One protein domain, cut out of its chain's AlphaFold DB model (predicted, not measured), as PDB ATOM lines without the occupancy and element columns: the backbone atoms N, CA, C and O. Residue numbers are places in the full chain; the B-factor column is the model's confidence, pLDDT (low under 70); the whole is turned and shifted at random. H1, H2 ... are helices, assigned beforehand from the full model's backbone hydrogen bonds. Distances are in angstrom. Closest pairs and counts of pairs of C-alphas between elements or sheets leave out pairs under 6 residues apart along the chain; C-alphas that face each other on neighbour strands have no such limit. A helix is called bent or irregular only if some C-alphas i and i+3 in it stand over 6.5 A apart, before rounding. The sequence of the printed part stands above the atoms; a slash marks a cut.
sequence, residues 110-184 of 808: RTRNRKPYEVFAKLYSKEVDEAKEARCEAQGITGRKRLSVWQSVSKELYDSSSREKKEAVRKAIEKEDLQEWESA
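This is residues 110 to 184 of the 808 residues of an uncharacterized protein of Coprinellus micaceus (UniProt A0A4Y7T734). Two long helices, H4 and H3, make an open V, joined at its point by a tight link, with the short helix H1 set between its arms and crossing both; H2 crosses H3 near its middle, on the far side from H4. The part of H4 past residue 173 runs on beyond H1 to one end of the longest axis, and the last residue of H2 marks the other. The printed part has 75 residues with four named helices, in the order H1, H2, H3, H4, and no named strand. The class is all helix, and the helix packing is mostly crossed. The whole is only just loose, close to compact, with a radius of gyration of the C-alphas of 14.0 A, and elongated, spanning 45 by 27 by 16 A.

H4, residues 163 to 182, is the longest helix. With its residues 165 to 173 alone it touches H1, residues 116 to 123; the closest C-alphas are those of Phe 120 and Val 169, 5.8 A apart, and the lines stand about perpendicular, at 90 degrees. H3, residues 143 to 160, also touches H1, with its residues 154 to 158 alone; the closest C-alphas, of Tyr 117 and Lys 155, are 5.1 A apart, and the lines are about perpendicular at 80 degrees. H3 and H4 are close but not clearly touching, with the closest C-alphas, of Tyr 158 and Lys 166, 7.2 A apart; they run opposite ways at a steep tilt of 68 degrees, only just short of about perpendicular. H2, residues 125 to 138, touches H3 at a steep tilt of 57 degrees, opposite ways, with the closest C-alphas, of Lys 132 and Trp 150, 5.5 A apart. H1 and H2 are close but not clearly touching, and their lines are only just about perpendicular, at 73 degrees; the closest C-alphas, of Ala 121 and Val 128, are 6.0 A apart. H2 and H4 are apart. In H1, H2 and H4 every O i to N i+4 pair is within hydrogen-bond range; in H3, 11 of 14 are.

H4 is 28.0 A from first to last C-alpha and ends with C-alpha 182 at (-25.828, -36.738, -3.307). H3 is 26.7 A long; it is neither bent nor irregular, but only just: C-alphas 144 and 147 are 6.1 A apart. H2 is 19.7 A long and ends with C-alpha 138 at (15.316, -53.356, -9.950). H1 is 10.5 A long and begins with C-alpha 116 at (-4.645, -37.251, -6.399).

The two C-alphas farthest apart are those of Ala 138 and Ala 184, at 45.6 A, while the first and last printed C-alphas, of Arg 110 and Ala 184, are 11.2 A apart. The printed part has no cut. The links H1 to H2, H2 to H3 and H3 to H4 are tight, with 1, 4 and 2 residues. The mean pLDDT of the printed part is 93.8; residues 110 to 111 and 183 to 184 are under 70.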
ATOM      1  N   ARG A 110     -16.463 -41.994   3.673       66.81
ATOM      2  CA  ARG A 110     -15.489 -40.891   3.506       66.81
ATOM      3  C   ARG A 110     -14.177 -41.159   4.247       66.81
ATOM      4  O   ARG A 110     -13.812 -40.529   5.241       66.81
ATOM      5  N   THR A 111     -13.408 -42.123   3.754       58.91
ATOM      6  CA  THR A 111     -12.002 -42.276   4.116       58.91
ATOM      7  C   THR A 111     -11.246 -41.048   3.624       58.91
ATOM      8  O   THR A 111     -11.163 -40.862   2.413       58.91
ATOM      9  N   ARG A 112     -10.695 -40.257   4.563       71.00
ATOM     10  CA  ARG A 112      -9.664 -39.207   4.389       71.00
ATOM     11  C   ARG A 112      -9.386 -38.848   2.921       71.00
ATOM     12  O   ARG A 112      -8.646 -39.594   2.280       71.00
ATOM     13  N   ASN A 113      -9.913 -37.703   2.473       80.56
ATOM     14  CA  ASN A 113      -9.869 -37.138   1.114       80.56
ATOM     15  C   ASN A 113      -8.804 -37.798   0.224       80.56
ATOM     16  O   ASN A 113      -7.599 -37.608   0.445       80.56
ATOM     17  N   ARG A 114      -9.263 -38.599  -0.746       88.69
ATOM     18  CA  ARG A 114      -8.410 -39.458  -1.579       88.69
ATOM     19  C   ARG A 114      -7.334 -38.615  -2.248       88.69
ATOM     20  O   ARG A 114      -7.635 -37.601  -2.876       88.69
ATOM     21  N   LYS A 115      -6.063 -39.002  -2.112       95.56
ATOM     22  CA  LYS A 115      -4.985 -38.174  -2.663       95.56
ATOM     23  C   LYS A 115      -4.991 -38.275  -4.193       95.56
ATOM     24  O   LYS A 115      -5.254 -39.361  -4.712       95.56
ATOM     25  N   PRO A 116      -4.619 -37.216  -4.936       97.50
ATOM     26  CA  PRO A 116      -4.645 -37.251  -6.399       97.50
ATOM     27  C   PRO A 116      -3.873 -38.421  -7.017       97.50
ATOM     28  O   PRO A 116      -4.356 -39.035  -7.961       97.50
ATOM     29  N   TYR A 117      -2.732 -38.815  -6.440       97.69
ATOM     30  CA  TYR A 117      -1.975 -39.977  -6.919       97.69
ATOM     31  C   TYR A 117      -2.647 -41.336  -6.625       97.69
ATOM     32  O   TYR A 117      -2.362 -42.318  -7.305       97.69
ATOM     33  N   GLU A 118      -3.539 -41.415  -5.634       96.56
ATOM     34  CA  GLU A 118      -4.297 -42.631  -5.293       96.56
ATOM     35  C   GLU A 118      -5.473 -42.809  -6.270       96.56
ATOM     36  O   GLU A 118      -5.731 -43.918  -6.733       96.56
ATOM     37  N   VAL A 119      -6.121 -41.707  -6.667       97.00
ATOM     38  CA  VAL A 119      -7.135 -41.698  -7.740       97.00
ATOM     39  C   VAL A 119      -6.488 -41.878  -9.120       97.00
ATOM     40  O   VAL A 119      -7.016 -42.617  -9.945       97.00
ATOM     41  N   PHE A 120      -5.300 -41.311  -9.358       98.31
ATOM     42  CA  PHE A 120      -4.497 -41.584 -10.557       98.31
ATOM     43  C   PHE A 120      -4.199 -43.080 -10.707       98.31
ATOM     44  O   PHE A 120      -4.453 -43.640 -11.766       98.31
ATOM     45  N   ALA A 121      -3.748 -43.747  -9.640       98.00
ATOM     46  CA  ALA A 121      -3.502 -45.188  -9.652       98.00
ATOM     47  C   ALA A 121      -4.774 -46.039  -9.824       98.00
ATOM     48  O   ALA A 121      -4.687 -47.170 -10.295       98.00
ATOM     49  N   LYS A 122      -5.958 -45.505  -9.487       97.19
ATOM     50  CA  LYS A 122      -7.255 -46.139  -9.772       97.19
ATOM     51  C   LYS A 122      -7.664 -45.995 -11.248       97.19
ATOM     52  O   LYS A 122      -8.236 -46.928 -11.797       97.19
ATOM     53  N   LEU A 123      -7.383 -44.851 -11.880       98.06
ATOM     54  CA  LEU A 123      -7.725 -44.577 -13.288       98.06
ATOM     55  C   LEU A 123      -6.712 -45.163 -14.288       98.06
ATOM     56  O   LEU A 123      -7.100 -45.632 -15.353       98.06
ATOM     57  N   TYR A 124      -5.422 -45.144 -13.946       98.19
ATOM     58  CA  TYR A 124      -4.297 -45.533 -14.805       98.19
ATOM     59  C   TYR A 124      -3.504 -46.693 -14.180       98.19
ATOM     60  O   TYR A 124      -2.276 -46.662 -14.110       98.19
ATOM     61  N   SER A 125      -4.220 -47.714 -13.693       98.25
ATOM     62  CA  SER A 125      -3.645 -48.839 -12.940       98.25
ATOM     63  C   SER A 125      -2.498 -49.534 -13.670       98.25
ATOM     64  O   SER A 125      -1.446 -49.716 -13.071       98.25
ATOM     65  N   LYS A 126      -2.648 -49.827 -14.972       98.31
ATOM     66  CA  LYS A 126      -1.613 -50.471 -15.806       98.31
ATOM     67  C   LYS A 126      -0.263 -49.746 -15.739       98.31
ATOM     68  O   LYS A 126       0.729 -50.339 -15.333       98.31
ATOM     69  N   GLU A 127      -0.251 -48.441 -16.023       98.25
ATOM     70  CA  GLU A 127       0.963 -47.606 -16.008       98.25
ATOM     71  C   GLU A 127       1.639 -47.594 -14.627       98.25
ATOM     72  O   GLU A 127       2.866 -47.610 -14.514       98.25
ATOM     73  N   VAL A 128       0.831 -47.575 -13.562       98.44
ATOM     74  CA  VAL A 128       1.316 -47.607 -12.179       98.44
ATOM     75  C   VAL A 128       1.847 -48.984 -11.798       98.44
ATOM     76  O   VAL A 128       2.885 -49.062 -11.143       98.44
ATOM     77  N   ASP A 129       1.166 -50.058 -12.189       98.19
ATOM     78  CA  ASP A 129       1.526 -51.429 -11.843       98.19
ATOM     79  C   ASP A 129       2.772 -51.903 -12.597       98.19
ATOM     80  O   ASP A 129       3.674 -52.435 -11.954       98.19
ATOM     81  N   GLU A 130       2.902 -51.600 -13.890       98.44
ATOM     82  CA  GLU A 130       4.107 -51.860 -14.693       98.44
ATOM     83  C   GLU A 130       5.343 -51.169 -14.086       98.44
ATOM     84  O   GLU A 130       6.355 -51.810 -13.787       98.44
ATOM     85  N   ALA A 131       5.249 -49.864 -13.798       98.44
ATOM     86  CA  ALA A 131       6.341 -49.105 -13.188       98.44
ATOM     87  C   ALA A 131       6.634 -49.529 -11.731       98.44
ATOM     88  O   ALA A 131       7.780 -49.469 -11.273       98.44
ATOM     89  N   LYS A 132       5.615 -49.988 -10.990       98.44
ATOM     90  CA  LYS A 132       5.745 -50.582  -9.649       98.44
ATOM     91  C   LYS A 132       6.469 -51.922  -9.720       98.44
ATOM     92  O   LYS A 132       7.336 -52.154  -8.881       98.44
ATOM     93  N   GLU A 133       6.143 -52.796 -10.672       98.38
ATOM     94  CA  GLU A 133       6.810 -54.089 -10.860       98.38
ATOM     95  C   GLU A 133       8.282 -53.887 -11.250       98.38
ATOM     96  O   GLU A 133       9.153 -54.300 -10.481       98.38
ATOM     97  N   ALA A 134       8.571 -53.121 -12.309       98.44
ATOM     98  CA  ALA A 134       9.939 -52.836 -12.757       98.44
ATOM     99  C   ALA A 134      10.826 -52.239 -11.643       98.44
ATOM    100  O   ALA A 134      11.997 -52.593 -11.497       98.44
ATOM    101  N   ARG A 135      10.267 -51.364 -10.792       98.38
ATOM    102  CA  ARG A 135      10.985 -50.785  -9.643       98.38
ATOM    103  C   ARG A 135      11.093 -51.731  -8.445       98.38
ATOM    104  O   ARG A 135      12.054 -51.618  -7.690       98.38
ATOM    105  N   CYS A 136      10.153 -52.661  -8.256       98.25
ATOM    106  CA  CYS A 136      10.301 -53.732  -7.263       98.25
ATOM    107  C   CYS A 136      11.422 -54.695  -7.670       98.25
ATOM    108  O   CYS A 136      12.247 -55.037  -6.827       98.25
ATOM    109  N   GLU A 137      11.484 -55.081  -8.944       98.31
ATOM    110  CA  GLU A 137      12.514 -55.965  -9.501       98.31
ATOM    111  C   GLU A 137      13.901 -55.319  -9.433       98.31
ATOM    112  O   GLU A 137      14.801 -55.869  -8.799       98.31
ATOM    113  N   ALA A 138      14.052 -54.099  -9.962       98.25
ATOM    114  CA  ALA A 138      15.316 -53.356  -9.950       98.25
ATOM    115  C   ALA A 138      15.860 -53.047  -8.537       98.25
ATOM    116  O   ALA A 138      17.034 -52.708  -8.392       98.25
ATOM    117  N   GLN A 139      15.026 -53.144  -7.495       97.88
ATOM    118  CA  GLN A 139      15.417 -52.938  -6.095       97.88
ATOM    119  C   GLN A 139      15.391 -54.230  -5.251       97.88
ATOM    120  O   GLN A 139      15.692 -54.177  -4.058       97.88
ATOM    121  N   GLY A 140      15.015 -55.382  -5.824       97.69
ATOM    122  CA  GLY A 140      14.844 -56.646  -5.094       97.69
ATOM    123  C   GLY A 140      13.772 -56.604  -3.990       97.69
ATOM    124  O   GLY A 140      13.867 -57.325  -2.996       97.69
ATOM    125  N   ILE A 141      12.772 -55.722  -4.106       98.19
ATOM    126  CA  ILE A 141      11.810 -55.434  -3.034       98.19
ATOM    127  C   ILE A 141      10.599 -56.370  -3.094       98.19
ATOM    128  O   ILE A 141       9.725 -56.256  -3.953       98.19
ATOM    129  N   THR A 142      10.492 -57.236  -2.086       97.44
ATOM    130  CA  THR A 142       9.395 -58.198  -1.914       97.44
ATOM    131  C   THR A 142       8.488 -57.864  -0.717       97.44
ATOM    132  O   THR A 142       8.797 -57.025   0.140       97.44
ATOM    133  N   GLY A 143       7.323 -58.518  -0.656       95.88
ATOM    134  CA  GLY A 143       6.394 -58.446   0.477       95.88
ATOM    135  C   GLY A 143       5.869 -57.037   0.792       95.88
ATOM    136  O   GLY A 143       5.638 -56.218  -0.096       95.88
ATOM    137  N   ARG A 144       5.677 -56.737   2.086       94.69
ATOM    138  CA  ARG A 144       5.039 -55.487   2.564       94.69
ATOM    139  C   ARG A 144       5.733 -54.199   2.096       94.69
ATOM    140  O   ARG A 144       5.080 -53.163   2.009       94.69
ATOM    141  N   LYS A 145       7.028 -54.251   1.766       96.31
ATOM    142  CA  LYS A 145       7.791 -53.091   1.277       96.31
ATOM    143  C   LYS A 145       7.309 -52.598  -0.100       96.31
ATOM    144  O   LYS A 145       7.435 -51.404  -0.370       96.31
ATOM    145  N   ARG A 146       6.674 -53.454  -0.921       97.62
ATOM    146  CA  ARG A 146       6.105 -53.077  -2.235       97.62
ATOM    147  C   ARG A 146       5.083 -51.933  -2.145       97.62
ATOM    148  O   ARG A 146       4.999 -51.129  -3.066       97.62
ATOM    149  N   LEU A 147       4.373 -51.785  -1.018       96.62
ATOM    150  CA  LEU A 147       3.436 -50.673  -0.798       96.62
ATOM    151  C   LEU A 147       4.137 -49.301  -0.788       96.62
ATOM    152  O   LEU A 147       3.592 -48.331  -1.307       96.62
ATOM    153  N   SER A 148       5.358 -49.218  -0.245       97.44
ATOM    154  CA  SER A 148       6.149 -47.980  -0.272       97.44
ATOM    155  C   SER A 148       6.596 -47.637  -1.694       97.44
ATOM    156  O   SER A 148       6.590 -46.467  -2.072       97.44
ATOM    157  N   VAL A 149       6.941 -48.657  -2.490       98.19
ATOM    158  CA  VAL A 149       7.310 -48.504  -3.905       98.19
ATOM    159  C   VAL A 149       6.107 -47.999  -4.704       98.19
ATOM    160  O   VAL A 149       6.227 -46.984  -5.385       98.19
ATOM    161  N   TRP A 150       4.932 -48.617  -4.535       98.19
ATOM    162  CA  TRP A 150       3.676 -48.175  -5.156       98.19
ATOM    163  C   TRP A 150       3.335 -46.715  -4.822       98.19
ATOM    164  O   TRP A 150       3.018 -45.952  -5.732       98.19
ATOM    165  N   GLN A 151       3.466 -46.286  -3.558       97.81
ATOM    166  CA  GLN A 151       3.215 -44.885  -3.183       97.81
ATOM    167  C   GLN A 151       4.196 -43.909  -3.853       97.81
ATOM    168  O   GLN A 151       3.768 -42.846  -4.296       97.81
ATOM    169  N   SER A 152       5.484 -44.262  -3.973       98.19
ATOM    170  CA  SER A 152       6.453 -43.428  -4.704       98.19
ATOM    171  C   SER A 152       6.179 -43.385  -6.211       98.19
ATOM    172  O   SER A 152       6.133 -42.301  -6.783       98.19
ATOM    173  N   VAL A 153       5.906 -44.533  -6.840       98.56
ATOM    174  CA  VAL A 153       5.651 -44.647  -8.285       98.56
ATOM    175  C   VAL A 153       4.367 -43.930  -8.681       98.56
ATOM    176  O   VAL A 153       4.396 -43.098  -9.579       98.56
ATOM    177  N   SER A 154       3.259 -44.178  -7.974       98.38
ATOM    178  CA  SER A 154       1.974 -43.519  -8.243       98.38
ATOM    179  C   SER A 154       2.100 -41.999  -8.159       98.38
ATOM    180  O   SER A 154       1.519 -41.282  -8.970       98.38
ATOM    181  N   LYS A 155       2.884 -41.498  -7.191       98.50
ATOM    182  CA  LYS A 155       3.129 -40.065  -7.039       98.50
ATOM    183  C   LYS A 155       4.033 -39.516  -8.144       98.50
ATOM    184  O   LYS A 155       3.686 -38.505  -8.734       98.50
ATOM    185  N   GLU A 156       5.154 -40.165  -8.451       98.38
ATOM    186  CA  GLU A 156       6.074 -39.723  -9.510       98.38
ATOM    187  C   GLU A 156       5.406 -39.737 -10.898       98.38
ATOM    188  O   GLU A 156       5.590 -38.798 -11.677       98.38
ATOM    189  N   LEU A 157       4.573 -40.741 -11.191       98.44
ATOM    190  CA  LEU A 157       3.762 -40.799 -12.411       98.44
ATOM    191  C   LEU A 157       2.666 -39.731 -12.420       98.44
ATOM    192  O   LEU A 157       2.522 -39.032 -13.419       98.44
ATOM    193  N   TYR A 158       1.944 -39.526 -11.312       98.50
ATOM    194  CA  TYR A 158       0.987 -38.421 -11.215       98.50
ATOM    195  C   TYR A 158       1.679 -37.070 -11.440       98.50
ATOM    196  O   TYR A 158       1.261 -36.321 -12.319       98.50
ATOM    197  N   ASP A 159       2.771 -36.779 -10.730       98.38
ATOM    198  CA  ASP A 159       3.502 -35.509 -10.809       98.38
ATOM    199  C   ASP A 159       4.068 -35.261 -12.227       98.38
ATOM    200  O   ASP A 159       4.018 -34.127 -12.714       98.38
ATOM    201  N   SER A 160       4.510 -36.304 -12.944       98.19
ATOM    202  CA  SER A 160       5.025 -36.215 -14.328       98.19
ATOM    203  C   SER A 160       3.967 -36.317 -15.441       98.19
ATOM    204  O   SER A 160       4.245 -35.911 -16.568       98.19
ATOM    205  N   SER A 161       2.750 -36.793 -15.151       98.12
ATOM    206  CA  SER A 161       1.696 -37.020 -16.157       98.12
ATOM    207  C   SER A 161       1.215 -35.753 -16.887       98.12
ATOM    208  O   SER A 161       1.396 -34.621 -16.418       98.12
ATOM    209  N   SER A 162       0.573 -35.950 -18.048       98.50
ATOM    210  CA  SER A 162      -0.007 -34.864 -18.847       98.50
ATOM    211  C   SER A 162      -1.088 -34.093 -18.079       98.50
ATOM    212  O   SER A 162      -1.709 -34.592 -17.135       98.50
ATOM    213  N   ARG A 163      -1.332 -32.847 -18.501       98.06
ATOM    214  CA  ARG A 163      -2.364 -31.990 -17.904       98.06
ATOM    215  C   ARG A 163      -3.754 -32.638 -17.972       98.06
ATOM    216  O   ARG A 163      -4.485 -32.584 -16.992       98.06
ATOM    217  N   GLU A 164      -4.065 -33.315 -19.073       98.00
ATOM    218  CA  GLU A 164      -5.324 -34.042 -19.283       98.00
ATOM    219  C   GLU A 164      -5.534 -35.144 -18.237       98.00
ATOM    220  O   GLU A 164      -6.597 -35.206 -17.627       98.00
ATOM    221  N   LYS A 165      -4.510 -35.966 -17.953       98.44
ATOM    222  CA  LYS A 165      -4.584 -37.006 -16.911       98.44
ATOM    223  C   LYS A 165      -4.810 -36.404 -15.521       98.44
ATOM    224  O   LYS A 165      -5.584 -36.941 -14.732       98.44
ATOM    225  N   LYS A 166      -4.187 -35.258 -15.227       98.38
ATOM    226  CA  LYS A 166      -4.387 -34.513 -13.967       98.38
ATOM    227  C   LYS A 166      -5.793 -33.920 -13.858       98.38
ATOM    228  O   LYS A 166      -6.381 -33.962 -12.780       98.38
ATOM    229  N   GLU A 167      -6.347 -33.411 -14.954       98.19
ATOM    230  CA  GLU A 167      -7.720 -32.895 -15.006       98.19
ATOM    231  C   GLU A 167      -8.766 -34.022 -14.962       98.19
ATOM    232  O   GLU A 167      -9.792 -33.857 -14.307       98.19
ATOM    233  N   ALA A 168      -8.490 -35.192 -15.546       98.06
ATOM    234  CA  ALA A 168      -9.317 -36.391 -15.398       98.06
ATOM    235  C   ALA A 168      -9.335 -36.900 -13.945       98.06
ATOM    236  O   ALA A 168     -10.407 -37.159 -13.402       98.06
ATOM    237  N   VAL A 169      -8.174 -36.956 -13.278       98.19
ATOM    238  CA  VAL A 169      -8.074 -37.248 -11.834       98.19
ATOM    239  C   VAL A 169      -8.856 -36.237 -11.000       98.19
ATOM    240  O   VAL A 169      -9.584 -36.635 -10.093       98.19
ATOM    241  N   ARG A 170      -8.738 -34.939 -11.305       97.38
ATOM    242  CA  ARG A 170      -9.480 -33.888 -10.598       97.38
ATOM    243  C   ARG A 170     -10.993 -34.070 -10.760       97.38
ATOM    244  O   ARG A 170     -11.687 -34.111  -9.753       97.38
ATOM    245  N   LYS A 171     -11.483 -34.265 -11.989       97.44
ATOM    246  CA  LYS A 171     -12.906 -34.529 -12.268       97.44
ATOM    247  C   LYS A 171     -13.407 -35.815 -11.607       97.44
ATOM    248  O   LYS A 171     -14.560 -35.873 -11.205       97.44
ATOM    249  N   ALA A 172     -12.559 -36.837 -11.480       96.38
ATOM    250  CA  ALA A 172     -12.904 -38.063 -10.764       96.38
ATOM    251  C   ALA A 172     -13.029 -37.837  -9.247       96.38
ATOM    252  O   ALA A 172     -13.953 -38.378  -8.654       96.38
ATOM    253  N   ILE A 173     -12.168 -37.009  -8.639       94.81
ATOM    254  CA  ILE A 173     -12.326 -36.582  -7.236       94.81
ATOM    255  C   ILE A 173     -13.611 -35.766  -7.082       94.81
ATOM    256  O   ILE A 173     -14.453 -36.127  -6.274       94.81
ATOM    257  N   GLU A 174     -13.807 -34.732  -7.904       94.06
ATOM    258  CA  GLU A 174     -14.996 -33.867  -7.847       94.06
ATOM    259  C   GLU A 174     -16.297 -34.665  -8.051       94.06
ATOM    260  O   GLU A 174     -17.282 -34.398  -7.370       94.06
ATOM    261  N   LYS A 175     -16.299 -35.693  -8.915       93.56
ATOM    262  CA  LYS A 175     -17.441 -36.605  -9.079       93.56
ATOM    263  C   LYS A 175     -17.623 -37.567  -7.901       93.56
ATOM    264  O   LYS A 175     -18.759 -37.792  -7.506       93.56
ATOM    265  N   GLU A 176     -16.557 -38.167  -7.367       89.06
ATOM    266  CA  GLU A 176     -16.672 -39.059  -6.202       89.06
ATOM    267  C   GLU A 176     -17.116 -38.288  -4.949       89.06
ATOM    268  O   GLU A 176     -17.936 -38.805  -4.196       89.06
ATOM    269  N   ASP A 177     -16.654 -37.046  -4.774       86.81
ATOM    270  CA  ASP A 177     -17.122 -36.136  -3.728       86.81
ATOM    271  C   ASP A 177     -18.608 -35.786  -3.944       86.81
ATOM    272  O   ASP A 177     -19.407 -35.981  -3.031       86.81
ATOM    273  N   LEU A 178     -19.012 -35.313  -5.136       87.44
ATOM    274  CA  LEU A 178     -20.416 -34.979  -5.440       87.44
ATOM    275  C   LEU A 178     -21.354 -36.173  -5.241       87.44
ATOM    276  O   LEU A 178     -22.356 -36.038  -4.547       87.44
ATOM    277  N   GLN A 179     -21.000 -37.352  -5.756       85.44
ATOM    278  CA  GLN A 179     -21.803 -38.562  -5.586       85.44
ATOM    279  C   GLN A 179     -21.933 -38.964  -4.104       85.44
ATOM    280  O   GLN A 179     -22.958 -39.511  -3.708       85.44
ATOM    281  N   GLU A 180     -20.929 -38.685  -3.268       78.69
ATOM    282  CA  GLU A 180     -20.981 -38.911  -1.818       78.69
ATOM    283  C   GLU A 180     -21.857 -37.875  -1.086       78.69
ATOM    284  O   GLU A 180     -22.522 -38.233  -0.116       78.69
ATOM    285  N   TRP A 181     -21.909 -36.620  -1.560       74.94
ATOM    286  CA  TRP A 181     -22.859 -35.603  -1.078       74.94
ATOM    287  C   TRP A 181     -24.303 -35.880  -1.534       74.94
ATOM    288  O   TRP A 181     -25.227 -35.652  -0.761       74.94
ATOM    289  N   GLU A 182     -24.509 -36.385  -2.753       79.62
ATOM    290  CA  GLU A 182     -25.828 -36.738  -3.307       79.62
ATOM    291  C   GLU A 182     -26.381 -38.039  -2.704       79.62
ATOM    292  O   GLU A 182     -27.566 -38.126  -2.405       79.62
ATOM    293  N   SER A 183     -25.521 -39.032  -2.440       68.38
ATOM    294  CA  SER A 183     -25.894 -40.282  -1.746       68.38
ATOM    295  C   SER A 183     -26.050 -40.104  -0.226       68.38
ATOM    296  O   SER A 183     -26.095 -41.087   0.523       68.38
ATOM    297  N   ALA A 184     -26.067 -38.861   0.263       62.91
ATOM    298  CA  ALA A 184     -26.261 -38.554   1.666       62.91
ATOM    299  C   ALA A 184     -27.734 -38.283   1.976       62.91
ATOM    300  O   ALA A 184     -28.186 -37.139   1.944       62.91
TER     301      ALA A 184